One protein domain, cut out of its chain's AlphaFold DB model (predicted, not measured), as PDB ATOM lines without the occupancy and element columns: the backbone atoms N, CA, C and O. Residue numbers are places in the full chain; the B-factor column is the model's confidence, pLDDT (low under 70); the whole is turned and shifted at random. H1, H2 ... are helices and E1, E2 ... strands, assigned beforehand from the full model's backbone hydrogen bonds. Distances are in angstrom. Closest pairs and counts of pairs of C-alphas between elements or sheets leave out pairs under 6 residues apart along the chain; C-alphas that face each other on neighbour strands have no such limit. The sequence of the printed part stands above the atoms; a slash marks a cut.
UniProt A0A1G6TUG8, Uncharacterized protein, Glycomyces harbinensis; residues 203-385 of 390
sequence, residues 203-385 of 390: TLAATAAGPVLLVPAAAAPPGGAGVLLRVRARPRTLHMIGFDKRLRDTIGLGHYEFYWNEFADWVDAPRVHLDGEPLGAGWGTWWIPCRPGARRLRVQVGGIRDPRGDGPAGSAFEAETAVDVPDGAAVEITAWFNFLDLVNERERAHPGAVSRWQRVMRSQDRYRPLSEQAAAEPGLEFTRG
ATOM      1  N   THR A 203      20.408 -43.297  45.570       90.50
ATOM      2  CA  THR A 203      20.763 -44.679  45.927       90.50
ATOM      3  C   THR A 203      20.049 -45.660  45.001       90.50
ATOM      4  O   THR A 203      18.825 -45.646  44.909       90.50
ATOM      5  N   LEU A 204      20.806 -46.525  44.326       90.31
ATOM      6  CA  LEU A 204      20.263 -47.524  43.398       90.31
ATOM      7  C   LEU A 204      20.127 -48.911  44.024       90.31
ATOM      8  O   LEU A 204      19.142 -49.606  43.782       90.31
ATOM      9  N   ALA A 205      21.115 -49.311  44.820       89.12
ATOM     10  CA  ALA A 205      21.159 -50.608  45.476       89.12
ATOM     11  C   ALA A 205      22.001 -50.534  46.753       89.12
ATOM     12  O   ALA A 205      22.897 -49.697  46.875       89.12
ATOM     13  N   ALA A 206      21.743 -51.441  47.691       89.75
ATOM     14  CA  ALA A 206      22.604 -51.670  48.844       89.75
ATOM     15  C   ALA A 206      23.412 -52.950  48.612       89.75
ATOM     16  O   ALA A 206      22.828 -54.000  48.361       89.75
ATOM     17  N   THR A 207      24.738 -52.864  48.716       87.62
ATOM     18  CA  THR A 207      25.644 -54.018  48.604       87.62
ATOM     19  C   THR A 207      26.369 -54.247  49.926       87.62
ATOM     20  O   THR A 207      26.391 -53.378  50.802       87.62
ATOM     21  N   ALA A 208      27.048 -55.387  50.059       84.94
ATOM     22  CA  ALA A 208      27.893 -55.663  51.220       84.94
ATOM     23  C   ALA A 208      29.058 -54.662  51.392       84.94
ATOM     24  O   ALA A 208      29.580 -54.521  52.495       84.94
ATOM     25  N   ALA A 209      29.483 -53.987  50.318       85.00
ATOM     26  CA  ALA A 209      30.551 -52.985  50.348       85.00
ATOM     27  C   ALA A 209      30.038 -51.554  50.600       85.00
ATOM     28  O   ALA A 209      30.841 -50.658  50.851       85.00
ATOM     29  N   GLY A 210      28.720 -51.337  50.548       89.62
ATOM     30  CA  GLY A 210      28.083 -50.032  50.714       89.62
ATOM     31  C   GLY A 210      26.986 -49.762  49.677       89.62
ATOM     32  O   GLY A 210      26.691 -50.618  48.836       89.62
ATOM     33  N   PRO A 211      26.355 -48.579  49.726       92.94
ATOM     34  CA  PRO A 211      25.334 -48.199  48.760       92.94
ATOM     35  C   PRO A 211      25.953 -47.866  47.396       92.94
ATOM     36  O   PRO A 211      26.947 -47.144  47.311       92.94
ATOM     37  N   VAL A 212      25.336 -48.369  46.328       94.00
ATOM     38  CA  VAL A 212      25.606 -47.944  44.949       94.00
ATOM     39  C   VAL A 212      24.827 -46.666  44.689       94.00
ATOM     40  O   VAL A 212      23.619 -46.615  44.931       94.00
ATOM     41  N   LEU A 213      25.519 -45.643  44.193       93.75
ATOM     42  CA  LEU A 213      24.978 -44.294  44.062       93.75
ATOM     43  C   LEU A 213      25.075 -43.793  42.621       93.75
ATOM     44  O   LEU A 213      26.073 -44.041  41.950       93.75
ATOM     45  N   LEU A 214      24.098 -43.005  42.180       91.44
ATOM     46  CA  LEU A 214      24.297 -42.030  41.112       91.44
ATOM     47  C   LEU A 214      24.750 -40.728  41.756       91.44
ATOM     48  O   LEU A 214      23.987 -40.090  42.480       91.44
ATOM     49  N   VAL A 215      26.004 -40.364  41.524       88.62
ATOM     50  CA  VAL A 215      26.584 -39.116  42.007       88.62
ATOM     51  C   VAL A 215      26.471 -38.037  40.927       88.62
ATOM     52  O   VAL A 215      26.594 -38.355  39.738       88.62
ATOM     53  N   PRO A 216      26.276 -36.762  41.306       78.69
ATOM     54  CA  PRO A 216      26.281 -35.659  40.350       78.69
ATOM     55  C   PRO A 216      27.573 -35.646  39.527       78.69
ATOM     56  O   PRO A 216      28.656 -35.840  40.080       78.69
ATOM     57  N   ALA A 217      27.495 -35.369  38.223       70.50
ATOM     58  CA  ALA A 217      28.633 -35.492  37.304       70.50
ATOM     59  C   ALA A 217      29.901 -34.700  37.701       70.50
ATOM     60  O   ALA A 217      31.005 -35.062  37.282       70.50
ATOM     61  N   ALA A 218      29.757 -33.626  38.486       66.31
ATOM     62  CA  ALA A 218      30.852 -32.782  38.976       66.31
ATOM     63  C   ALA A 218      31.264 -33.058  40.439       66.31
ATOM     64  O   ALA A 218      32.162 -32.392  40.952       66.31
ATOM     65  N   ALA A 219      30.612 -34.002  41.123       69.69
ATOM     66  CA  ALA A 219      30.944 -34.352  42.499       69.69
ATOM     67  C   ALA A 219      32.213 -35.219  42.555       69.69
ATOM     68  O   ALA A 219      32.450 -36.064  41.689       69.69
ATOM     69  N   ALA A 220      33.021 -35.023  43.599       70.00
ATOM     70  CA  ALA A 220      34.103 -35.949  43.906       70.00
ATOM     71  C   ALA A 220      33.514 -37.336  44.230       70.00
ATOM     72  O   ALA A 220      32.448 -37.407  44.852       70.00
ATOM     73  N   PRO A 221      34.182 -38.436  43.833       72.00
ATOM     74  CA  PRO A 221      33.735 -39.761  44.220       72.00
ATOM     75  C   PRO A 221      33.718 -39.868  45.752       72.00
ATOM     76  O   PRO A 221      34.597 -39.304  46.418       72.00
ATOM     77  N   PRO A 222      32.752 -40.596  46.331       80.94
ATOM     78  CA  PRO A 222      32.817 -40.967  47.735       80.94
ATOM     79  C   PRO A 222      34.164 -41.633  48.047       80.94
ATOM     80  O   PRO A 222      34.722 -42.357  47.223       80.94
ATOM     81  N   GLY A 223      34.714 -41.368  49.232       80.56
ATOM     82  CA  GLY A 223      36.005 -41.933  49.622       80.56
ATOM     83  C   GLY A 223      35.961 -43.463  49.720       80.56
ATOM     84  O   GLY A 223      34.986 -44.025  50.215       80.56
ATOM     85  N   GLY A 224      37.039 -44.130  49.299       85.88
ATOM     86  CA  GLY A 224      37.202 -45.581  49.424       85.88
ATOM     87  C   GLY A 224      37.610 -46.271  48.124       85.88
ATOM     88  O   GLY A 224      37.898 -45.625  47.118       85.88
ATOM     89  N   ALA A 225      37.664 -47.602  48.173       92.00
ATOM     90  CA  ALA A 225      37.871 -48.438  46.996       92.00
ATOM     91  C   ALA A 225      36.545 -48.638  46.249       92.00
ATOM     92  O   ALA A 225      35.516 -48.936  46.861       92.00
ATOM     93  N   GLY A 226      36.564 -48.470  44.930       94.31
ATOM     94  CA  GLY A 226      35.357 -48.604  44.121       94.31
ATOM     95  C   GLY A 226      35.569 -48.299  42.647       94.31
ATOM     96  O   GLY A 226      36.672 -47.974  42.206       94.31
ATOM     97  N   VAL A 227      34.485 -48.385  41.887       94.50
ATOM     98  CA  VAL A 227      34.444 -48.029  40.467       94.50
ATOM     99  C   VAL A 227      33.593 -46.778  40.297       94.50
ATOM    100  O   VAL A 227      32.441 -46.741  40.732       94.50
ATOM    101  N   LEU A 228      34.153 -45.766  39.637       94.56
ATOM    102  CA  LEU A 228      33.405 -44.619  39.139       94.56
ATOM    103  C   LEU A 228      33.073 -44.868  37.663       94.56
ATOM    104  O   LEU A 228      33.923 -44.686  36.792       94.56
ATOM    105  N   LEU A 229      31.856 -45.334  37.385       95.06
ATOM    106  CA  LEU A 229      31.409 -45.695  36.041       95.06
ATOM    107  C   LEU A 229      30.591 -44.561  35.408       95.06
ATOM    108  O   LEU A 229      29.618 -44.077  35.979       95.06
ATOM    109  N   ARG A 230      30.932 -44.180  34.179       93.56
ATOM    110  CA  ARG A 230      30.121 -43.295  33.330       93.56
ATOM    111  C   ARG A 230      29.639 -44.067  32.112       93.56
ATOM    112  O   ARG A 230      30.454 -44.653  31.409       93.56
ATOM    113  N   VAL A 231      28.343 -44.043  31.825       93.44
ATOM    114  CA  VAL A 231      27.790 -44.625  30.591       93.44
ATOM    115  C   VAL A 231      27.408 -43.485  29.656       93.44
ATOM    116  O   VAL A 231      26.629 -42.616  30.042       93.44
ATOM    117  N   ARG A 232      27.999 -43.433  28.458       91.56
ATOM    118  CA  ARG A 232      27.886 -42.282  27.548       91.56
ATOM    119  C   ARG A 232      27.742 -42.709  26.098       91.56
ATOM    120  O   ARG A 232      28.334 -43.701  25.679       91.56
ATOM    121  N   ALA A 233      27.019 -41.918  25.313       89.88
ATOM    122  CA  ALA A 233      27.027 -42.072  23.867       89.88
ATOM    123  C   ALA A 233      28.421 -41.744  23.322       89.88
ATOM    124  O   ALA A 233      29.091 -40.817  23.786       89.88
ATOM    125  N   ARG A 234      28.884 -42.517  22.340       88.31
ATOM    126  CA  ARG A 234      30.226 -42.344  21.792       88.31
ATOM    127  C   ARG A 234      30.318 -41.037  20.973       88.31
ATOM    128  O   ARG A 234      29.580 -40.896  19.994       88.31
ATOM    129  N   PRO A 235      31.264 -40.118  21.266       81.31
ATOM    130  CA  PRO A 235      31.335 -38.819  20.590       81.31
ATOM    131  C   PRO A 235      31.472 -38.927  19.069       81.31
ATOM    132  O   PRO A 235      30.755 -38.255  18.335       81.31
ATOM    133  N   ARG A 236      32.314 -39.850  18.571       79.25
ATOM    134  CA  ARG A 236      32.504 -40.040  17.119       79.25
ATOM    135  C   ARG A 236      31.208 -40.400  16.384       79.25
ATOM    136  O   ARG A 236      31.013 -39.941  15.268       79.25
ATOM    137  N   THR A 237      30.315 -41.171  17.012       77.06
ATOM    138  CA  THR A 237      29.025 -41.550  16.408       77.06
ATOM    139  C   THR A 237      27.988 -40.435  16.518       77.06
ATOM    140  O   THR A 237      27.047 -40.406  15.739       77.06
ATOM    141  N   LEU A 238      28.158 -39.492  17.449       76.62
ATOM    142  CA  LEU A 238      27.300 -38.308  17.547       76.62
ATOM    143  C   LEU A 238      27.725 -37.212  16.562       76.62
ATOM    144  O   LEU A 238      26.866 -36.646  15.895       76.62
ATOM    145  N   HIS A 239      29.030 -36.967  16.392       72.56
ATOM    146  CA  HIS A 239      29.552 -36.018  15.391       72.56
ATOM    147  C   HIS A 239      29.169 -36.404  13.952       72.56
ATOM    148  O   HIS A 239      29.066 -35.558  13.069       72.56
ATOM    149  N   MET A 240      28.926 -37.694  13.711       67.06
ATOM    150  CA  MET A 240      28.377 -38.214  12.458       67.06
ATOM    151  C   MET A 240      26.993 -37.633  12.120       67.06
ATOM    152  O   MET A 240      26.654 -37.508  10.942       67.06
ATOM    153  N   ILE A 241      26.220 -37.216  13.128       72.62
ATOM    154  CA  ILE A 241      24.917 -36.552  12.987       72.62
ATOM    155  C   ILE A 241      25.127 -35.042  12.780       72.62
ATOM    156  O   ILE A 241      24.629 -34.193  13.517       72.62
ATOM    157  N   GLY A 242      25.899 -34.688  11.757       69.25
ATOM    158  CA  GLY A 242      26.193 -33.301  11.408       69.25
ATOM    159  C   GLY A 242      26.571 -33.130   9.948       69.25
ATOM    160  O   GLY A 242      26.922 -34.105   9.289       69.25
ATOM    161  N   PHE A 243      26.468 -31.918   9.409       67.62
ATOM    162  CA  PHE A 243      26.599 -31.566   8.000       67.62
ATOM    163  C   PHE A 243      27.420 -30.306   7.758       67.62
ATOM    164  O   PHE A 243      27.332 -29.343   8.507       67.62
ATOM    165  N   ASP A 244      28.170 -30.295   6.657       63.69
ATOM    166  CA  ASP A 244      28.866 -29.100   6.192       63.69
ATOM    167  C   ASP A 244      27.946 -28.315   5.251       63.69
ATOM    168  O   ASP A 244      27.531 -28.821   4.204       63.69
ATOM    169  N   LYS A 245      27.592 -27.079   5.612       63.25
ATOM    170  CA  LYS A 245      26.793 -26.180   4.755       63.25
ATOM    171  C   LYS A 245      27.383 -24.770   4.764       63.25
ATOM    172  O   LYS A 245      28.192 -24.413   5.614       63.25
ATOM    173  N   ARG A 246      27.007 -23.950   3.784       53.22
ATOM    174  CA  ARG A 246      27.277 -22.506   3.826       53.22
ATOM    175  C   ARG A 246      26.126 -21.830   4.560       53.22
ATOM    176  O   ARG A 246      24.973 -22.082   4.213       53.22
ATOM    177  N   LEU A 247      26.417 -20.977   5.545       57.03
ATOM    178  CA  LEU A 247      25.381 -20.092   6.083       57.03
ATOM    179  C   LEU A 247      25.015 -19.065   5.020       57.03
ATOM    180  O   LEU A 247      25.857 -18.639   4.231       57.03
ATOM    181  N   ARG A 248      23.755 -18.633   5.060       52.59
ATOM    182  CA  ARG A 248      23.200 -17.608   4.170       52.59
ATOM    183  C   ARG A 248      24.054 -16.328   4.128       52.59
ATOM    184  O   ARG A 248      24.093 -15.679   3.089       52.59
ATOM    185  N   ASP A 249      24.783 -16.047   5.211       56.28
ATOM    186  CA  ASP A 249      25.518 -14.797   5.430       56.28
ATOM    187  C   ASP A 249      27.033 -14.980   5.673       56.28
ATOM    188  O   ASP A 249      27.711 -14.034   6.075       56.28
ATOM    189  N   THR A 250      27.608 -16.171   5.435       53.75
ATOM    190  CA  THR A 250      29.070 -16.375   5.523       53.75
ATOM    191  C   THR A 250      29.656 -17.004   4.259       53.75
ATOM    192  O   THR A 250      29.050 -17.838   3.593       53.75
ATOM    193  N   ILE A 251      30.885 -16.600   3.920       54.81
ATOM    194  CA  ILE A 251      31.622 -17.094   2.740       54.81
ATOM    195  C   ILE A 251      32.135 -18.538   2.964       54.81
ATOM    196  O   ILE A 251      32.398 -19.269   2.009       54.81
ATOM    197  N   GLY A 252      32.261 -18.970   4.225       53.03
ATOM    198  CA  GLY A 252      32.804 -20.274   4.609       53.03
ATOM    199  C   GLY A 252      31.758 -21.388   4.721       53.03
ATOM    200  O   GLY A 252      30.612 -21.151   5.097       53.03
ATOM    201  N   LEU A 253      32.182 -22.620   4.430       55.28
ATOM    202  CA  LEU A 253      31.487 -23.829   4.882       55.28
ATOM    203  C   LEU A 253      31.672 -23.947   6.401       55.28
ATOM    204  O   LEU A 253      32.804 -23.906   6.881       55.28
ATOM    205  N   GLY A 254      30.578 -24.070   7.145       61.47
ATOM    206  CA  GLY A 254      30.591 -24.454   8.553       61.47
ATOM    207  C   GLY A 254      30.098 -25.889   8.715       61.47
ATOM    208  O   GLY A 254      29.236 -26.328   7.955       61.47
ATOM    209  N   HIS A 255      30.649 -26.603   9.696       65.62
ATOM    210  CA  HIS A 255      30.118 -27.887  10.145       65.62
ATOM    211  C   HIS A 255      29.000 -27.654  11.168       65.62
ATOM    212  O   HIS A 255      29.164 -26.859  12.096       65.62
ATOM    213  N   TYR A 256      27.887 -28.365  11.023       68.00
ATOM    214  CA  TYR A 256      26.690 -28.212  11.843       68.00
ATOM    215  C   TYR A 256      26.191 -29.560  12.316       68.00
ATOM    216  O   TYR A 256      25.773 -30.383  11.514       68.00
ATOM    217  N   GLU A 257      26.150 -29.778  13.619       68.25
ATOM    218  CA  GLU A 257      25.483 -30.959  14.153       68.25
ATOM    219  C   GLU A 257      23.977 -30.744  14.227       68.25
ATOM    220  O   GLU A 257      23.508 -29.768  14.822       68.25
ATOM    221  N   PHE A 258      23.221 -31.678  13.653       68.19
ATOM    222  CA  PHE A 258      21.775 -31.707  13.794       68.19
ATOM    223  C   PHE A 258      21.414 -32.606  14.963       68.19
ATOM    224  O   PHE A 258      21.662 -33.809  14.927       68.19
ATOM    225  N   TYR A 259      20.773 -32.051  15.982       68.00
ATOM    226  CA  TYR A 259      20.250 -32.868  17.062       68.00
ATOM    227  C   TYR A 259      18.920 -32.316  17.557       68.00
ATOM    228  O   TYR A 259      18.795 -31.112  17.782       68.00
ATOM    229  N   TRP A 260      17.953 -33.208  17.771       71.25
ATOM    230  CA  TRP A 260      16.692 -32.883  18.426       71.25
ATOM    231  C   TRP A 260      16.511 -33.786  19.643       71.25
ATOM    232  O   TRP A 260      16.605 -35.006  19.536       71.25
ATOM    233  N   ASN A 261      16.280 -33.195  20.817       75.50
ATOM    234  CA  ASN A 261      16.041 -33.958  22.043       75.50
ATOM    235  C   ASN A 261      14.590 -34.467  22.045       75.50
ATOM    236  O   ASN A 261      13.716 -33.874  22.673       75.50
ATOM    237  N   GLU A 262      14.317 -35.532  21.295       79.75
ATOM    238  CA  GLU A 262      13.003 -36.186  21.264       79.75
ATOM    239  C   GLU A 262      12.985 -37.379  22.216       79.75
ATOM    240  O   GLU A 262      13.933 -38.159  22.274       79.75
ATOM    241  N   PHE A 263      11.860 -37.586  22.900       85.50
ATOM    242  CA  PHE A 263      11.617 -38.828  23.635       85.50
ATOM    243  C   PHE A 263      11.657 -40.065  22.725       85.50
ATOM    244  O   PHE A 263      11.998 -41.144  23.187       85.50
ATOM    245  N   ALA A 264      11.403 -39.909  21.421       84.38
ATOM    246  CA  ALA A 264      11.563 -40.977  20.434       84.38
ATOM    247  C   ALA A 264      13.001 -41.531  20.359       84.38
ATOM    248  O   ALA A 264      13.183 -42.667  19.932       84.38
ATOM    249  N   ASP A 265      14.000 -40.750  20.783       87.62
ATOM    250  CA  ASP A 265      15.420 -41.117  20.840       87.62
ATOM    251  C   ASP A 265      15.907 -41.435  22.262       87.62
ATOM    252  O   ASP A 265      17.114 -41.524  22.497       87.62
ATOM    253  N   TRP A 266      14.990 -41.595  23.218       90.31
ATOM    254  CA  TRP A 266      15.334 -41.902  24.600       90.31
ATOM    255  C   TRP A 266      15.863 -43.333  24.726       90.31
ATOM    256  O   TRP A 266      15.163 -44.301  24.426       90.31
ATOM    257  N   VAL A 267      17.106 -43.472  25.176       91.75
ATOM    258  CA  VAL A 267      17.731 -44.768  25.451       91.75
ATOM    259  C   VAL A 267      17.347 -45.213  26.862       91.75
ATOM    260  O   VAL A 267      17.465 -44.446  27.824       91.75
ATOM    261  N   ASP A 268      16.897 -46.459  26.996       90.56
ATOM    262  CA  ASP A 268      16.580 -47.045  28.298       90.56
ATOM    263  C   ASP A 268      17.793 -47.004  29.240       90.56
ATOM    264  O   ASP A 268      18.939 -47.231  28.837       90.56
ATOM    265  N   ALA A 269      17.528 -46.740  30.522       91.12
ATOM    266  CA  ALA A 269      18.568 -46.585  31.530       91.12
ATOM    267  C   ALA A 269      19.496 -47.815  31.603       91.12
ATOM    268  O   ALA A 269      19.008 -48.954  31.642       91.12
ATOM    269  N   PRO A 270      20.827 -47.616  31.665       94.12
ATOM    270  CA  PRO A 270      21.773 -48.714  31.654       94.12
ATOM    271  C   PRO A 270      21.654 -49.529  32.937       94.12
ATOM    272  O   PRO A 270      21.471 -48.982  34.028       94.12
ATOM    273  N   ARG A 271      21.790 -50.847  32.797       95.50
ATOM    274  CA  ARG A 271      21.846 -51.803  33.903       95.50
ATOM    275  C   ARG A 271      23.288 -52.202  34.140       95.50
ATOM    276  O   ARG A 271      24.003 -52.557  33.202       95.50
ATOM    277  N   VAL A 272      23.702 -52.181  35.397       96.75
ATOM    278  CA  VAL A 272      25.087 -52.468  35.776       96.75
ATOM    279  C   VAL A 272      25.128 -53.690  36.676       96.75
ATOM    280  O   VAL A 272      24.277 -53.856  37.548       96.75
ATOM    281  N   HIS A 273      26.121 -54.547  36.453       96.81
ATOM    282  CA  HIS A 273      26.432 -55.664  37.333       96.81
ATOM    283  C   HIS A 273      27.910 -55.640  37.708       96.81
ATOM    284  O   HIS A 273      28.758 -55.319  36.869       96.81
ATOM    285  N   LEU A 274      28.217 -56.032  38.940       96.56
ATOM    286  CA  LEU A 274      29.584 -56.228  39.412       96.56
ATOM    287  C   LEU A 274      29.722 -57.645  39.960       96.56
ATOM    288  O   LEU A 274      28.932 -58.060  40.798       96.56
ATOM    289  N   ASP A 275      30.693 -58.403  39.452       96.44
ATOM    290  CA  ASP A 275      30.924 -59.806  39.823       96.44
ATOM    291  C   ASP A 275      29.652 -60.683  39.700       96.44
ATOM    292  O   ASP A 275      29.464 -61.658  40.424       96.44
ATOM    293  N   GLY A 276      28.767 -60.335  38.757       93.88
ATOM    294  CA  GLY A 276      27.478 -60.999  38.520       93.88
ATOM    295  C   GLY A 276      26.300 -60.466  39.350       93.88
ATOM    296  O   GLY A 276      25.156 -60.775  39.021       93.88
ATOM    297  N   GLU A 277      26.539 -59.634  40.366       94.25
ATOM    298  CA  GLU A 277      25.490 -59.025  41.194       94.25
ATOM    299  C   GLU A 277      24.837 -57.832  40.468       94.25
ATOM    300  O   GLU A 277      25.558 -56.935  40.023       94.25
ATOM    301  N   PRO A 278      23.497 -57.783  40.320       95.06
ATOM    302  CA  PRO A 278      22.806 -56.649  39.706       95.06
ATOM    303  C   PRO A 278      22.766 -55.433  40.641       95.06
ATOM    304  O   PRO A 278      22.337 -55.535  41.785       95.06
ATOM    305  N   LEU A 279      23.143 -54.260  40.127       95.31
ATOM    306  CA  LEU A 279      23.271 -53.019  40.906       95.31
ATOM    307  C   LEU A 279      22.162 -51.986  40.638       95.31
ATOM    308  O   LEU A 279      22.201 -50.880  41.174       95.31
ATOM    309  N   GLY A 280      21.177 -52.331  39.804       92.56
ATOM    310  CA  GLY A 280      20.049 -51.467  39.443       92.56
ATOM    311  C   GLY A 280      20.149 -50.877  38.034       92.56
ATOM    312  O   GLY A 280      20.904 -51.369  37.192       92.56
ATOM    313  N   ALA A 281      19.353 -49.833  37.776       91.94
ATOM    314  CA  ALA A 281      19.303 -49.130  36.495       91.94
ATOM    315  C   ALA A 281      19.173 -47.611  36.679       91.94
ATOM    316  O   ALA A 281      18.332 -47.134  37.453       91.94
ATOM    317  N   GLY A 282      19.959 -46.839  35.930       91.25
ATOM    318  CA  GLY A 282      19.931 -45.383  36.026       91.25
ATOM    319  C   GLY A 282      20.971 -44.670  35.173       91.25
ATOM    320  O   GLY A 282      22.059 -45.187  34.916       91.25
ATOM    321  N   TRP A 283      20.629 -43.462  34.735       91.62
ATOM    322  CA  TRP A 283      21.532 -42.589  33.993       91.62
ATOM    323  C   TRP A 283      22.318 -41.667  34.925       91.62
ATOM    324  O   TRP A 283      21.756 -41.113  35.863       91.62
ATOM    325  N   GLY A 284      23.599 -41.454  34.643       89.12
ATOM    326  CA  GLY A 284      24.455 -40.545  35.406       89.12
ATOM    327  C   GLY A 284      25.833 -41.141  35.669       89.12
ATOM    328  O   GLY A 284      26.251 -42.106  35.021       89.12
ATOM    329  N   THR A 285      26.551 -40.559  36.629       91.81
ATOM    330  CA  THR A 285      27.835 -41.097  37.092       91.81
ATOM    331  C   THR A 285      27.592 -42.066  38.246       91.81
ATOM    332  O   THR A 285      27.094 -41.678  39.295       91.81
ATOM    333  N   TRP A 286      27.949 -43.330  38.062       94.56
ATOM    334  CA  TRP A 286      27.782 -44.388  39.052       94.56
ATOM    335  C   TRP A 286      28.990 -44.455  39.978       94.56
ATOM    336  O   TRP A 286      30.114 -44.633  39.515       94.56
ATOM    337  N   TRP A 287      28.755 -44.394  41.283       95.19
ATOM    338  CA  TRP A 287      29.701 -44.839  42.295       95.19
ATOM    339  C   TRP A 287      29.330 -46.245  42.761       95.19
ATOM    340  O   TRP A 287      28.244 -46.466  43.300       95.19
ATOM    341  N   ILE A 288      30.250 -47.186  42.563       96.06
ATOM    342  CA  ILE A 288      30.076 -48.592  42.914       96.06
ATOM    343  C   ILE A 288      31.151 -48.954  43.945       96.06
ATOM    344  O   ILE A 288      32.296 -49.210  43.555       96.06
ATOM    345  N   PRO A 289      30.834 -48.959  45.252       94.81
ATOM    346  CA  PRO A 289      31.799 -49.370  46.262       94.81
ATOM    347  C   PRO A 289      32.097 -50.861  46.107       94.81
ATOM    348  O   PRO A 289      31.190 -51.679  45.960       94.81
ATOM    349  N   CYS A 290      33.373 -51.236  46.157       93.75
ATOM    350  CA  CYS A 290      33.762 -52.638  46.088       93.75
ATOM    351  C   CYS A 290      35.102 -52.884  46.771       93.75
ATOM    352  O   CYS A 290      35.902 -51.977  46.993       93.75
ATOM    353  N   ARG A 291      35.364 -54.149  47.106       92.94
ATOM    354  CA  ARG A 291      36.663 -54.532  47.661       92.94
ATOM    355  C   ARG A 291      37.765 -54.366  46.596       92.94
ATOM    356  O   ARG A 291      37.489 -54.617  45.419       92.94
ATOM    357  N   PRO A 292      39.001 -54.033  46.999       94.19
ATOM    358  CA  PRO A 292      40.155 -54.003  46.102       94.19
ATOM    359  C   PRO A 292      40.394 -55.328  45.356       94.19
ATOM    360  O   PRO A 292      39.867 -56.381  45.743       94.19
ATOM    361  N   GLY A 293      41.186 -55.257  44.287       94.44
ATOM    362  CA  GLY A 293      41.553 -56.364  43.403       94.44
ATOM    363  C   GLY A 293      40.705 -56.462  42.131       94.44
ATOM    364  O   GLY A 293      39.908 -55.577  41.815       94.44
ATOM    365  N   ALA A 294      40.878 -57.570  41.406       95.94
ATOM    366  CA  ALA A 294      40.203 -57.815  40.138       95.94
ATOM    367  C   ALA A 294      38.685 -58.013  40.310       95.94
ATOM    368  O   ALA A 294      38.230 -58.855  41.085       95.94
ATOM    369  N   ARG A 295      37.918 -57.251  39.530       96.00
ATOM    370  CA  ARG A 295      36.455 -57.242  39.453       96.00
ATOM    371  C   ARG A 295      35.994 -57.439  38.018       96.00
ATOM    372  O   ARG A 295      36.684 -57.033  37.082       96.00
ATOM    373  N   ARG A 296      34.807 -58.009  37.832       97.44
ATOM    374  CA  ARG A 296      34.135 -58.109  36.528       97.44
ATOM    375  C   ARG A 296      32.982 -57.121  36.483       97.44
ATOM    376  O   ARG A 296      31.976 -57.306  37.164       97.44
ATOM    377  N   LEU A 297      33.138 -56.066  35.691       97.69
ATOM    378  CA  LEU A 297      32.112 -55.052  35.487       97.69
ATOM    379  C   LEU A 297      31.364 -55.344  34.192       97.69
ATOM    380  O   LEU A 297      31.971 -55.395  33.123       97.69
ATOM    381  N   ARG A 298      30.044 -55.473  34.283       97.81
ATOM    382  CA  ARG A 298      29.166 -55.713  33.140       97.81
ATOM    383  C   ARG A 298      28.162 -54.584  33.010       97.81
ATOM    384  O   ARG A 298      27.464 -54.263  33.972       97.81
ATOM    385  N   VAL A 299      28.068 -54.008  31.820       97.50
ATOM    386  CA  VAL A 299      27.126 -52.930  31.514       97.50
ATOM    387  C   VAL A 299      26.229 -53.385  30.378       97.50
ATOM    388  O   VAL A 299      26.711 -53.867  29.355       97.50
ATOM    389  N   GLN A 300      24.927 -53.222  30.575       95.62
ATOM    390  CA  GLN A 300      23.913 -53.417  29.555       95.62
ATOM    391  C   GLN A 300      23.237 -52.075  29.283       95.62
ATOM    392  O   GLN A 300      22.682 -51.465  30.195       95.62
ATOM    393  N   VAL A 301      23.275 -51.616  28.038       93.69
ATOM    394  CA  VAL A 301      22.537 -50.436  27.579       93.69
ATOM    395  C   VAL A 301      21.296 -50.932  26.856       93.69
ATOM    396  O   VAL A 301      21.405 -51.716  25.913       93.69
ATOM    397  N   GLY A 302      20.121 -50.533  27.345       86.69
ATOM    398  CA  GLY A 302      18.854 -50.929  26.742       86.69
ATOM    399  C   GLY A 302      18.657 -50.318  25.354       86.69
ATOM    400  O   GLY A 302      19.409 -49.446  24.921       86.69
ATOM    401  N   GLY A 303      17.630 -50.789  24.651       88.94
ATOM    402  CA  GLY A 303      17.227 -50.194  23.384       88.94
ATOM    403  C   GLY A 303      16.634 -48.794  23.551       88.94
ATOM    404  O   GLY A 303      16.430 -48.292  24.658       88.94
ATOM    405  N   ILE A 304      16.318 -48.167  22.423       89.19
ATOM    406  CA  ILE A 304      15.580 -46.902  22.409       89.19
ATOM    407  C   ILE A 304      14.089 -47.181  22.594       89.19
ATOM    408  O   ILE A 304      13.529 -48.022  21.884       89.19
ATOM    409  N   ARG A 305      13.451 -46.448  23.508       84.31
ATOM    410  CA  ARG A 305      12.022 -46.536  23.813       84.31
ATOM    411  C   ARG A 305      11.454 -45.141  24.038       84.31
ATOM    412  O   ARG A 305      11.983 -44.399  24.853       84.31
ATOM    413  N   ASP A 306      10.335 -44.811  23.387       86.19
ATOM    414  CA  ASP A 306       9.623 -43.561  23.680       86.19
ATOM    415  C   ASP A 306       8.860 -43.687  25.014       86.19
ATOM    416  O   ASP A 306       7.884 -44.439  25.074       86.19
ATOM    417  N   PRO A 307       9.239 -42.958  26.081       84.00
ATOM    418  CA  PRO A 307       8.545 -42.993  27.370       84.00
ATOM    419  C   PRO A 307       7.087 -42.501  27.320       84.00
ATOM    420  O   PRO A 307       6.364 -42.648  28.305       84.00
ATOM    421  N   ARG A 308       6.624 -41.917  26.205       80.94
ATOM    422  CA  ARG A 308       5.215 -41.532  26.000       80.94
ATOM    423  C   ARG A 308       4.329 -42.686  25.525       80.94
ATOM    424  O   ARG A 308       3.114 -42.504  25.472       80.94
ATOM    425  N   GLY A 309       4.897 -43.831  25.144       74.00
ATOM    426  CA  GLY A 309       4.137 -44.930  24.553       74.00
ATOM    427  C   GLY A 309       4.654 -46.323  24.899       74.00
ATOM    428  O   GLY A 309       5.729 -46.521  25.465       74.00
ATOM    429  N   ASP A 310       3.865 -47.317  24.506       58.22
ATOM    430  CA  ASP A 310       4.208 -48.731  24.623       58.22
ATOM    431  C   ASP A 310       4.871 -49.208  23.325       58.22
ATOM    432  O   ASP A 310       4.276 -49.901  22.505       58.22
ATOM    433  N   GLY A 311       6.112 -48.778  23.104       55.72
ATOM    434  CA  GLY A 311       6.999 -49.387  22.112       55.72
ATOM    435  C   GLY A 311       7.950 -50.364  22.805       55.72
ATOM    436  O   GLY A 311       8.437 -50.038  23.894       55.72
ATOM    437  N   PRO A 312       8.231 -51.552  22.243       52.41
ATOM    438  CA  PRO A 312       9.289 -52.387  22.789       52.41
ATOM    439  C   PRO A 312      10.626 -51.661  22.591       52.41
ATOM    440  O   PRO A 312      10.854 -51.006  21.572       52.41
ATOM    441  N   ALA A 313      11.502 -51.754  23.586       64.38
ATOM    442  CA  ALA A 313      12.870 -51.295  23.421       64.38
ATOM    443  C   ALA A 313      13.520 -52.130  22.306       64.38
ATOM    444  O   ALA A 313      13.344 -53.350  22.270       64.38
ATOM    445  N   GLY A 314      14.247 -51.480  21.393       61.94
ATOM    446  CA  GLY A 314      15.089 -52.189  20.423       61.94
ATOM    447  C   GLY A 314      16.124 -53.104  21.103       61.94
ATOM    448  O   GLY A 314      16.196 -53.200  22.330       61.94
ATOM    449  N   SER A 315      16.957 -53.773  20.307       71.19
ATOM    450  CA  SER A 315      18.037 -54.627  20.816       71.19
ATOM    451  C   SER A 315      18.932 -53.878  21.819       71.19
ATOM    452  O   SER A 315      19.258 -52.708  21.620       71.19
ATOM    453  N   ALA A 316      19.324 -54.557  22.901       83.69
ATOM    454  CA  ALA A 316      20.227 -54.024  23.918       83.69
ATOM    455  C   ALA A 316      21.684 -54.387  23.598       83.69
ATOM    456  O   ALA A 316      21.957 -55.478  23.094       83.69
ATOM    457  N   PHE A 317      22.624 -53.516  23.961       91.75
ATOM    458  CA  PHE A 317      24.048 -53.848  23.955       91.75
ATOM    459  C   PHE A 317      24.496 -54.297  25.336       91.75
ATOM    460  O   PHE A 317      24.111 -53.706  26.341       91.75
ATOM    461  N   GLU A 318      25.352 -55.309  25.387       94.44
ATOM    462  CA  GLU A 318      25.956 -55.802  26.618       94.44
ATOM    463  C   GLU A 318      27.446 -56.026  26.390       94.44
ATOM    464  O   GLU A 318      27.860 -56.572  25.368       94.44
ATOM    465  N   ALA A 319      28.256 -55.589  27.346       96.19
ATOM    466  CA  ALA A 319      29.685 -55.832  27.352       96.19
ATOM    467  C   ALA A 319      30.169 -55.997  28.791       96.19
ATOM    468  O   ALA A 319      29.595 -55.454  29.740       96.19
ATOM    469  N   GLU A 320      31.266 -56.727  28.940       96.94
ATOM    470  CA  GLU A 320      31.920 -56.956  30.218       96.94
ATOM    471  C   GLU A 320      33.406 -56.613  30.118       96.94
ATOM    472  O   GLU A 320      34.036 -56.822  29.080       96.94
ATOM    473  N   THR A 321      33.969 -56.082  31.198       96.69
ATOM    474  CA  THR A 321      35.396 -55.795  31.308       96.69
ATOM    475  C   THR A 321      35.932 -56.175  32.682       96.69
ATOM    476  O   THR A 321      35.243 -56.059  33.700       96.69
ATOM    477  N   ALA A 322      37.188 -56.617  32.715       96.06
ATOM    478  CA  ALA A 322      37.922 -56.783  33.957       96.06
ATOM    479  C   ALA A 322      38.445 -55.420  34.428       96.06
ATOM    480  O   ALA A 322      39.076 -54.671  33.671       96.06
ATOM    481  N   VAL A 323      38.216 -55.106  35.697       94.69
ATOM    482  CA  VAL A 323      38.634 -53.862  36.343       94.69
ATOM    483  C   VAL A 323      39.484 -54.224  37.549       94.69
ATOM    484  O   VAL A 323      39.053 -55.014  38.378       94.69
ATOM    485  N   ASP A 324      40.689 -53.672  37.644       94.62
ATOM    486  CA  ASP A 324      41.532 -53.853  38.824       94.62
ATOM    487  C   ASP A 324      41.371 -52.637  39.734       94.62
ATOM    488  O   ASP A 324      41.618 -51.507  39.306       94.62
ATOM    489  N   VAL A 325      40.858 -52.858  40.945       93.62
ATOM    490  CA  VAL A 325      40.508 -51.784  41.879       93.62
ATOM    491  C   VAL A 325      41.623 -51.633  42.913       93.62
ATOM    492  O   VAL A 325      41.852 -52.566  43.686       93.62
ATOM    493  N   PRO A 326      42.310 -50.480  42.967       90.25
ATOM    494  CA  PRO A 326      43.393 -50.262  43.917       90.25
ATOM    495  C   PRO A 326      42.897 -50.157  45.367       90.25
ATOM    496  O   PRO A 326      41.745 -49.811  45.645       90.25
ATOM    497  N   ASP A 327      43.807 -50.396  46.312       88.81
ATOM    498  CA  ASP A 327      43.526 -50.237  47.738       88.81
ATOM    499  C   ASP A 327      43.182 -48.778  48.086       88.81
ATOM    500  O   ASP A 327      43.992 -47.855  47.975       88.81
ATOM    501  N   GLY A 328      41.949 -48.572  48.554       85.62
ATOM    502  CA  GLY A 328      41.458 -47.283  49.040       85.62
ATOM    503  C   GLY A 328      41.338 -46.188  47.976       85.62
ATOM    504  O   GLY A 328      41.348 -45.010  48.342       85.62
ATOM    505  N   ALA A 329      41.271 -46.531  46.688       86.62
ATOM    506  CA  ALA A 329      41.066 -45.555  45.621       86.62
ATOM    507  C   ALA A 329      40.024 -46.022  44.595       86.62
ATOM    508  O   ALA A 329      39.774 -47.214  44.413       86.62
ATOM    509  N   ALA A 330      39.411 -45.042  43.935       89.56
ATOM    510  CA  ALA A 330      38.441 -45.264  42.878       89.56
ATOM    511  C   ALA A 330      39.141 -45.442  41.527       89.56
ATOM    512  O   ALA A 330      40.086 -44.716  41.216       89.56
ATOM    513  N   VAL A 331      38.631 -46.349  40.696       92.12
ATOM    514  CA  VAL A 331      39.013 -46.446  39.282       92.12
ATOM    515  C   VAL A 331      37.916 -45.854  38.404       92.12
ATOM    516  O   VAL A 331      36.745 -46.218  38.522       92.12
ATOM    517  N   GLU A 332      38.288 -44.928  37.521       92.31
ATOM    518  CA  GLU A 332      37.354 -44.336  36.563       92.31
ATOM    519  C   GLU A 332      37.210 -45.223  35.327       92.31
ATOM    520  O   GLU A 332      38.193 -45.550  34.657       92.31
ATOM    521  N   ILE A 333      35.973 -45.572  34.990       94.44
ATOM    522  CA  ILE A 333      35.623 -46.353  33.807       94.44
ATOM    523  C   ILE A 333      34.549 -45.600  33.031       94.44
ATOM    524  O   ILE A 333      33.544 -45.174  33.595       94.44
ATOM    525  N   THR A 334      34.718 -45.488  31.719       94.12
ATOM    526  CA  THR A 334      33.655 -45.017  30.828       94.12
ATOM    527  C   THR A 334      33.229 -46.150  29.909       94.12
ATOM    528  O   THR A 334      34.071 -46.749  29.244       94.12
ATOM    529  N   ALA A 335      31.932 -46.436  29.867       95.19
ATOM    530  CA  ALA A 335      31.301 -47.325  28.904       95.19
ATOM    531  C   ALA A 335      30.664 -46.481  27.788       95.19
ATOM    532  O   ALA A 335      29.721 -45.724  28.027       95.19
ATOM    533  N   TRP A 336      31.202 -46.590  26.578       94.06
ATOM    534  CA  TRP A 336      30.766 -45.858  25.396       94.06
ATOM    535  C   TRP A 336      29.813 -46.701  24.564       94.06
ATOM    536  O   TRP A 336      30.233 -47.723  24.021       94.06
ATOM    537  N   PHE A 337      28.563 -46.267  24.422       93.56
ATOM    538  CA  PHE A 337      27.587 -46.946  23.575       93.56
ATOM    539  C   PHE A 337      27.439 -46.276  22.207       93.56
ATOM    540  O   PHE A 337      27.559 -45.056  22.056       93.56
ATOM    541  N   ASN A 338      27.168 -47.092  21.195       92.94
ATOM    542  CA  ASN A 338      26.946 -46.666  19.824       92.94
ATOM    543  C   ASN A 338      25.475 -46.284  19.618       92.94
ATOM    544  O   ASN A 338      24.640 -47.118  19.279       92.94
ATOM    545  N   PHE A 339      25.148 -45.010  19.836       91.44
ATOM    546  CA  PHE A 339      23.773 -44.527  19.696       91.44
ATOM    547  C   PHE A 339      23.196 -44.771  18.290       91.44
ATOM    548  O   PHE A 339      22.052 -45.195  18.167       91.44
ATOM    549  N   LEU A 340      23.984 -44.545  17.234       90.12
ATOM    550  CA  LEU A 340      23.525 -44.748  15.856       90.12
ATOM    551  C   LEU A 340      23.162 -46.207  15.575       90.12
ATOM    552  O   LEU A 340      22.182 -46.467  14.882       90.12
ATOM    553  N   ASP A 341      23.909 -47.152  16.139       90.75
ATOM    554  CA  ASP A 341      23.589 -48.566  15.982       90.75
ATOM    555  C   ASP A 341      22.322 -48.962  16.767       90.75
ATOM    556  O   ASP A 341      21.466 -49.654  16.223       90.75
ATOM    557  N   LEU A 342      22.091 -48.406  17.968       91.06
ATOM    558  CA  LEU A 342      20.797 -48.556  18.668       91.06
ATOM    559  C   LEU A 342      19.621 -48.010  17.844       91.06
ATOM    560  O   LEU A 342      18.538 -48.593  17.834       91.06
ATOM    561  N   VAL A 343      19.824 -46.895  17.141       89.81
ATOM    562  CA  VAL A 343      18.814 -46.317  16.244       89.81
ATOM    563  C   VAL A 343      18.542 -47.245  15.061       89.81
ATOM    564  O   VAL A 343      17.380 -47.454  14.710       89.81
ATOM    565  N   ASN A 344      19.585 -47.830  14.467       88.75
ATOM    566  CA  ASN A 344      19.442 -48.799  13.383       88.75
ATOM    567  C   ASN A 344      18.691 -50.054  13.848       88.75
ATOM    568  O   ASN A 344      17.809 -50.537  13.140       88.75
ATOM    569  N   GLU A 345      19.017 -50.576  15.033       88.50
ATOM    570  CA  GLU A 345      18.310 -51.695  15.668       88.50
ATOM    571  C   GLU A 345      16.828 -51.361  15.883       88.50
ATOM    572  O   GLU A 345      15.955 -52.143  15.493       88.50
ATOM    573  N   ARG A 346      16.524 -50.170  16.427       89.00
ATOM    574  CA  ARG A 346      15.145 -49.686  16.601       89.00
ATOM    575  C   ARG A 346      14.407 -49.622  15.269       89.00
ATOM    576  O   ARG A 346      13.276 -50.084  15.183       89.00
ATOM    577  N   GLU A 347      15.023 -49.055  14.237       87.06
ATOM    578  CA  GLU A 347      14.415 -48.948  12.910       87.06
ATOM    579  C   GLU A 347      14.181 -50.322  12.271       87.06
ATOM    580  O   GLU A 347      13.133 -50.554  11.676       87.06
ATOM    581  N   ARG A 348      15.127 -51.254  12.407       86.44
ATOM    582  CA  ARG A 348      14.976 -52.626  11.900       86.44
ATOM    583  C   ARG A 348      13.823 -53.356  12.583       86.44
ATOM    584  O   ARG A 348      13.077 -54.060  11.906       86.44
ATOM    585  N   ALA A 349      13.652 -53.165  13.891       85.56
ATOM    586  CA  ALA A 349      12.509 -53.692  14.633       85.56
ATOM    587  C   ALA A 349      11.196 -52.957  14.291       85.56
ATOM    588  O   ALA A 349      10.135 -53.578  14.209       85.56
ATOM    589  N   HIS A 350      11.268 -51.644  14.052       85.56
ATOM    590  CA  HIS A 350      10.129 -50.758  13.807       85.56
ATOM    591  C   HIS A 350      10.427 -49.744  12.690       85.56
ATOM    592  O   HIS A 350      10.769 -48.593  12.976       85.56
ATOM    593  N   PRO A 351      10.212 -50.103  11.410       84.56
ATOM    594  CA  PRO A 351      10.571 -49.241  10.277       84.56
ATOM    595  C   PRO A 351       9.869 -47.874  10.247       84.56
ATOM    596  O   PRO A 351      10.344 -46.945   9.599       84.56
ATOM    597  N   GLY A 352       8.735 -47.736  10.946       80.75
ATOM    598  CA  GLY A 352       8.007 -46.471  11.096       80.75
ATOM    599  C   GLY A 352       8.490 -45.580  12.248       80.75
ATOM    600  O   GLY A 352       8.108 -44.413  12.306       80.75
ATOM    601  N   ALA A 353       9.329 -46.092  13.155       81.94
ATOM    602  CA  ALA A 353       9.867 -45.352  14.296       81.94
ATOM    603  C   ALA A 353      11.109 -44.548  13.877       81.94
ATOM    604  O   ALA A 353      12.242 -44.850  14.263       81.94
ATOM    605  N   VAL A 354      10.884 -43.542  13.031       84.56
ATOM    606  CA  VAL A 354      11.933 -42.684  12.467       84.56
ATOM    607  C   VAL A 354      11.922 -41.326  13.164       84.56
ATOM    608  O   VAL A 354      10.938 -40.589  13.102       84.56
ATOM    609  N   SER A 355      13.041 -40.980  13.788       84.00
ATOM    610  CA  SER A 355      13.258 -39.707  14.470       84.00
ATOM    611  C   SER A 355      13.391 -38.563  13.477       84.00
ATOM    612  O   SER A 355      13.760 -38.750  12.309       84.00
ATOM    613  N   ARG A 356      13.149 -37.334  13.937       81.56
ATOM    614  CA  ARG A 356      13.251 -36.153  13.071       81.56
ATOM    615  C   ARG A 356      14.622 -36.011  12.414       81.56
ATOM    616  O   ARG A 356      14.689 -35.779  11.208       81.56
ATOM    617  N   TRP A 357      15.703 -36.220  13.162       83.06
ATOM    618  CA  TRP A 357      17.055 -36.130  12.610       83.06
ATOM    619  C   TRP A 357      17.327 -37.190  11.539       83.06
ATOM    620  O   TRP A 357      17.980 -36.883  10.546       83.06
ATOM    621  N   GLN A 358      16.784 -38.407  11.668       86.31
ATOM    622  CA  GLN A 358      16.932 -39.435  10.635       86.31
ATOM    623  C   GLN A 358      16.245 -39.004   9.339       86.31
ATOM    624  O   GLN A 358      16.811 -39.189   8.265       86.31
ATOM    625  N   ARG A 359      15.056 -38.385   9.422       85.44
ATOM    626  CA  ARG A 359      14.362 -37.834   8.243       85.44
ATOM    627  C   ARG A 359      15.196 -36.756   7.551       85.44
ATOM    628  O   ARG A 359      15.346 -36.812   6.334       85.44
ATOM    629  N   VAL A 360      15.798 -35.845   8.316       80.12
ATOM    630  CA  VAL A 360      16.715 -34.817   7.785       80.12
ATOM    631  C   VAL A 360      17.956 -35.456   7.151       80.12
ATOM    632  O   VAL A 360      18.337 -35.105   6.039       80.12
ATOM    633  N   MET A 361      18.579 -36.442   7.803       83.81
ATOM    634  CA  MET A 361      19.747 -37.131   7.237       83.81
ATOM    635  C   MET A 361      19.408 -37.907   5.960       83.81
ATOM    636  O   MET A 361      20.254 -38.025   5.073       83.81
ATOM    637  N   ARG A 362      18.185 -38.435   5.839       87.06
ATOM    638  CA  ARG A 362      17.705 -39.108   4.622       87.06
ATOM    639  C   ARG A 362      17.417 -38.133   3.493       87.06
ATOM    640  O   ARG A 362      17.778 -38.442   2.368       87.06
ATOM    641  N   SER A 363      16.837 -36.966   3.772       82.06
ATOM    642  CA  SER A 363      16.580 -35.961   2.727       82.06
ATOM    643  C   SER A 363      17.862 -35.399   2.104       82.06
ATOM    644  O   SER A 363      17.809 -34.754   1.062       82.06
ATOM    645  N   GLN A 364      19.013 -35.639   2.739       79.19
ATOM    646  CA  GLN A 364      20.341 -35.281   2.243       79.19
ATOM    647  C   GLN A 364      21.162 -36.501   1.771       79.19
ATOM    648  O   GLN A 364      22.369 -36.366   1.592       79.19
ATOM    649  N   ASP A 365      20.557 -37.688   1.633       83.50
ATOM    650  CA  ASP A 365      21.224 -38.950   1.249       83.50
ATOM    651  C   ASP A 365      22.410 -39.359   2.145       83.50
ATOM    652  O   ASP A 365      23.316 -40.091   1.743       83.50
ATOM    653  N   ARG A 366      22.411 -38.917   3.405       83.25
ATOM    654  CA  ARG A 366      23.510 -39.162   4.352       83.25
ATOM    655  C   ARG A 366      23.260 -40.300   5.314       83.25
ATOM    656  O   ARG A 366      24.211 -40.893   5.809       83.25
ATOM    657  N   TYR A 367      22.000 -40.613   5.587       87.12
ATOM    658  CA  TYR A 367      21.669 -41.589   6.619       87.12
ATOM    659  C   TYR A 367      22.262 -42.980   6.345       87.12
ATOM    660  O   TYR A 367      22.812 -43.581   7.261       87.12
ATOM    661  N   ARG A 368      22.217 -43.474   5.098       87.88
ATOM    662  CA  ARG A 368      22.735 -44.812   4.759       87.88
ATOM    663  C   ARG A 368      24.251 -44.943   5.016       87.88
ATOM    664  O   ARG A 368      24.603 -45.814   5.805       87.88
ATOM    665  N   PRO A 369      25.135 -44.084   4.465       87.75
ATOM    666  CA  PRO A 369      26.567 -44.145   4.775       87.75
ATOM    667  C   PRO A 369      26.878 -44.044   6.276       87.75
ATOM    668  O   PRO A 369      27.755 -44.741   6.778       87.75
ATOM    669  N   LEU A 370      26.143 -43.196   7.007       85.38
ATOM    670  CA  LEU A 370      26.307 -43.051   8.458       85.38
ATOM    671  C   LEU A 370      25.899 -44.322   9.211       85.38
ATOM    672  O   LEU A 370      26.589 -44.738  10.137       85.38
ATOM    673  N   SER A 371      24.790 -44.936   8.808       86.69
ATOM    674  CA  SER A 371      24.285 -46.186   9.374       86.69
ATOM    675  C   SER A 371      25.274 -47.337   9.153       86.69
ATOM    676  O   SER A 371      25.603 -48.045  10.101       86.69
ATOM    677  N   GLU A 372      25.823 -47.461   7.939       89.56
ATOM    678  CA  GLU A 372      26.829 -48.473   7.584       89.56
ATOM    679  C   GLU A 372      28.133 -48.294   8.370       89.56
ATOM    680  O   GLU A 372      28.664 -49.257   8.923       89.56
ATOM    681  N   GLN A 373      28.628 -47.057   8.475       87.81
ATOM    682  CA  GLN A 373      29.810 -46.754   9.279       87.81
ATOM    683  C   GLN A 373      29.569 -47.043  10.767       87.81
ATOM    684  O   GLN A 373      30.452 -47.581  11.431       87.81
ATOM    685  N   ALA A 374      28.388 -46.715  11.299       86.69
ATOM    686  CA  ALA A 374      28.050 -47.005  12.688       86.69
ATOM    687  C   ALA A 374      27.973 -48.512  12.964       86.69
ATOM    688  O   ALA A 374      28.450 -48.941  14.009       86.69
ATOM    689  N   ALA A 375      27.438 -49.313  12.037       87.44
ATOM    690  CA  ALA A 375      27.344 -50.768  12.182       87.44
ATOM    691  C   ALA A 375      28.717 -51.471  12.211       87.44
ATOM    692  O   ALA A 375      28.837 -52.580  12.729       87.44
ATOM    693  N   ALA A 376      29.766 -50.840  11.671       89.06
ATOM    694  CA  ALA A 376      31.136 -51.353  11.736       89.06
ATOM    695  C   ALA A 376      31.821 -51.105  13.096       89.06
ATOM    696  O   ALA A 376      32.900 -51.638  13.350       89.06
ATOM    697  N   GLU A 377      31.222 -50.288  13.963       89.19
ATOM    698  CA  GLU A 377      31.783 -49.908  15.256       89.19
ATOM    699  C   GLU A 377      31.178 -50.744  16.394       89.19
ATOM    700  O   GLU A 377      29.987 -51.051  16.364       89.19
ATOM    701  N   PRO A 378      31.936 -51.065  17.461       91.38
ATOM    702  CA  PRO A 378      31.403 -51.870  18.553       91.38
ATOM    703  C   PRO A 378      30.239 -51.152  19.241       91.38
ATOM    704  O   PRO A 378      30.354 -49.958  19.551       91.38
ATOM    705  N   GLY A 379      29.158 -51.896  19.500       92.06
ATOM    706  CA  GLY A 379      27.934 -51.400  20.136       92.06
ATOM    707  C   GLY A 379      28.164 -50.831  21.538       92.06
ATOM    708  O   GLY A 379      27.587 -49.804  21.890       92.06
ATOM    709  N   LEU A 380      29.066 -51.442  22.314       94.50
ATOM    710  CA  LEU A 380      29.488 -50.980  23.637       94.50
ATOM    711  C   LEU A 380      30.987 -51.249  23.840       94.50
ATOM    712  O   LEU A 380      31.479 -52.323  23.505       94.50
ATOM    713  N   GLU A 381      31.719 -50.277  24.380       94.62
ATOM    714  CA  GLU A 381      33.168 -50.364  24.606       94.62
ATOM    715  C   GLU A 381      33.566 -49.678  25.913       94.62
ATOM    716  O   GLU A 381      33.016 -48.637  26.261       94.62
ATOM    717  N   PHE A 382      34.560 -50.220  26.616       95.19
ATOM    718  CA  PHE A 382      35.079 -49.628  27.844       95.19
ATOM    719  C   PHE A 382      36.401 -48.901  27.618       95.19
ATOM    720  O   PHE A 382      37.326 -49.443  27.019       95.19
ATOM    721  N   THR A 383      36.537 -47.718  28.210       93.31
ATOM    722  CA  THR A 383      37.816 -47.014  28.354       93.31
ATOM    723  C   THR A 383      38.091 -46.747  29.824       93.31
ATOM    724  O   THR A 383      37.192 -46.320  30.551       93.31
ATOM    725  N   ARG A 384      39.337 -46.938  30.262       89.12
ATOM    726  CA  ARG A 384      39.771 -46.532  31.604       89.12
ATOM    727  C   ARG A 384      40.140 -45.047  31.597       89.12
ATOM    728  O   ARG A 384      40.864 -44.600  30.706       89.12
ATOM    729  N   GLY A 385      39.628 -44.290  32.563       71.75
ATOM    730  CA  GLY A 385      40.074 -42.922  32.823       71.75
ATOM    731  C   GLY A 385      41.512 -42.906  33.350       71.75
ATOM    732  O   GLY A 385      42.036 -43.932  33.783       71.75
TER     733      GLY A 385
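AT A GLANCE: This is residues 203 to 385 of the 390 residues of an uncharacterized protein of Glycomyces harbinensis (UniProt A0A1G6TUG8). Two twisted sheets face to face, E1 E2 E8 E3 E11 E12 and E7 E6 E9 E10, make a sandwich at one end of the domain, and the helices H1 to H4 group at the other end. Beyond H1 the hairpin of E4 and E5 reaches out as an arm. The printed part has 183 residues with four named helices and twelve named strands, in the order E1 E2 E3 H1 E4 E5 E6 E7 E8 E9 E10 E11 H2 H3 H4 E12, in the mixed class of helices and strands. The six-stranded sheet is mixed, while the four-stranded sheet and the pair E4 E5 are antiparallel. The whole is only just compact, close to loose, with a radius of gyration of the C-alphas of 18.8 A and spans of 57 by 41 by 28 A.

HOW THE PARTS SIT: Start at E1, residues 203 to 207, an edge strand, which forms an antiparallel hairpin with E2, residues 210 to 215; N 204 and O 212 are 2.9 A apart, within hydrogen-bond range. The pairing is staggered: E2 pairs with E1 over residues 210 to 213 and with E8, residues 285 to 289, over 213 to 215, where N 215 and O 285 are 2.8 A apart. E8 is antiparallel to E3, residues 226 to 233, with N 229 and O 286 at 2.8 A. E3 is parallel to E11, residues 330 to 337, with N 335 and O 230 at 2.8 A. E11 is antiparallel to the other edge strand, E12, residues 380 to 384, with N 336 and O 381 at 2.8 A. In the second sheet, E6, residues 271 to 274, forms a hairpin with E7, residues 277 to 281, where N 279 and O 272 are 2.8 A apart. E6 is antiparallel to E9, residues 293 to 301, with N 273 and O 298 at 2.8 A. E9 forms a hairpin with E10, residues 317 to 325, with N 297 and O 321 at 2.9 A. The two sheets form a sandwich, one face to face with the other, their facing parts 8.3 A centre to centre and their best planes 10 degrees apart. After E3, look for H1, residues 235 to 239, then the antiparallel hairpin of E4, residues 242 to 246, and E5, residues 253 to 257, with N 243 and O 256 at 2.7 A. H2, residues 339 to 349, touches H1, the closest C-alphas being those of Thr 237 and Leu 340, 6.4 A apart. H2 only grazes the six-stranded sheet, with its residues 339 to 341. H4, residues 367 to 375, touches H2 about perpendicular at 74 degrees, the closest C-alphas, of Asp 341 and Ala 374, being 5.8 A apart. H3, residues 356 to 363, and H4 touch only at the corner, and only just, with 3 pairs of C-alphas within 8 A; the closest, of Met 361 and Tyr 367, are 4.9 A apart. In H1, H2, H3 and H4 every O i to N i+4 pair is within hydrogen-bond range.

IN THESE COORDINATES: Find C-alpha 203 at (20.763, -44.679, 45.927), where E1 begins. E3 is 22.9 A long, E9 25.4 A, E10 24.4 A and E11 22.2 A. H2 runs 15.4 A from C-alpha 339 at (23.773, -44.527, 19.696). E12, 13.7 A long, ends at C-alpha 384, (39.771, -46.532, 31.604).

THE WHOLE: The two C-alphas farthest apart, of Ala 208 and Ile 251, are 62.1 A apart. The printed part has no cut. The long links are E5 to E6, residues 258 to 270, and E9 to E10, residues 302 to 316. The mean pLDDT of the printed part is 84.8; look for values under 70 at residues 218 to 219, 240, 242 to 259 and 310 to 314.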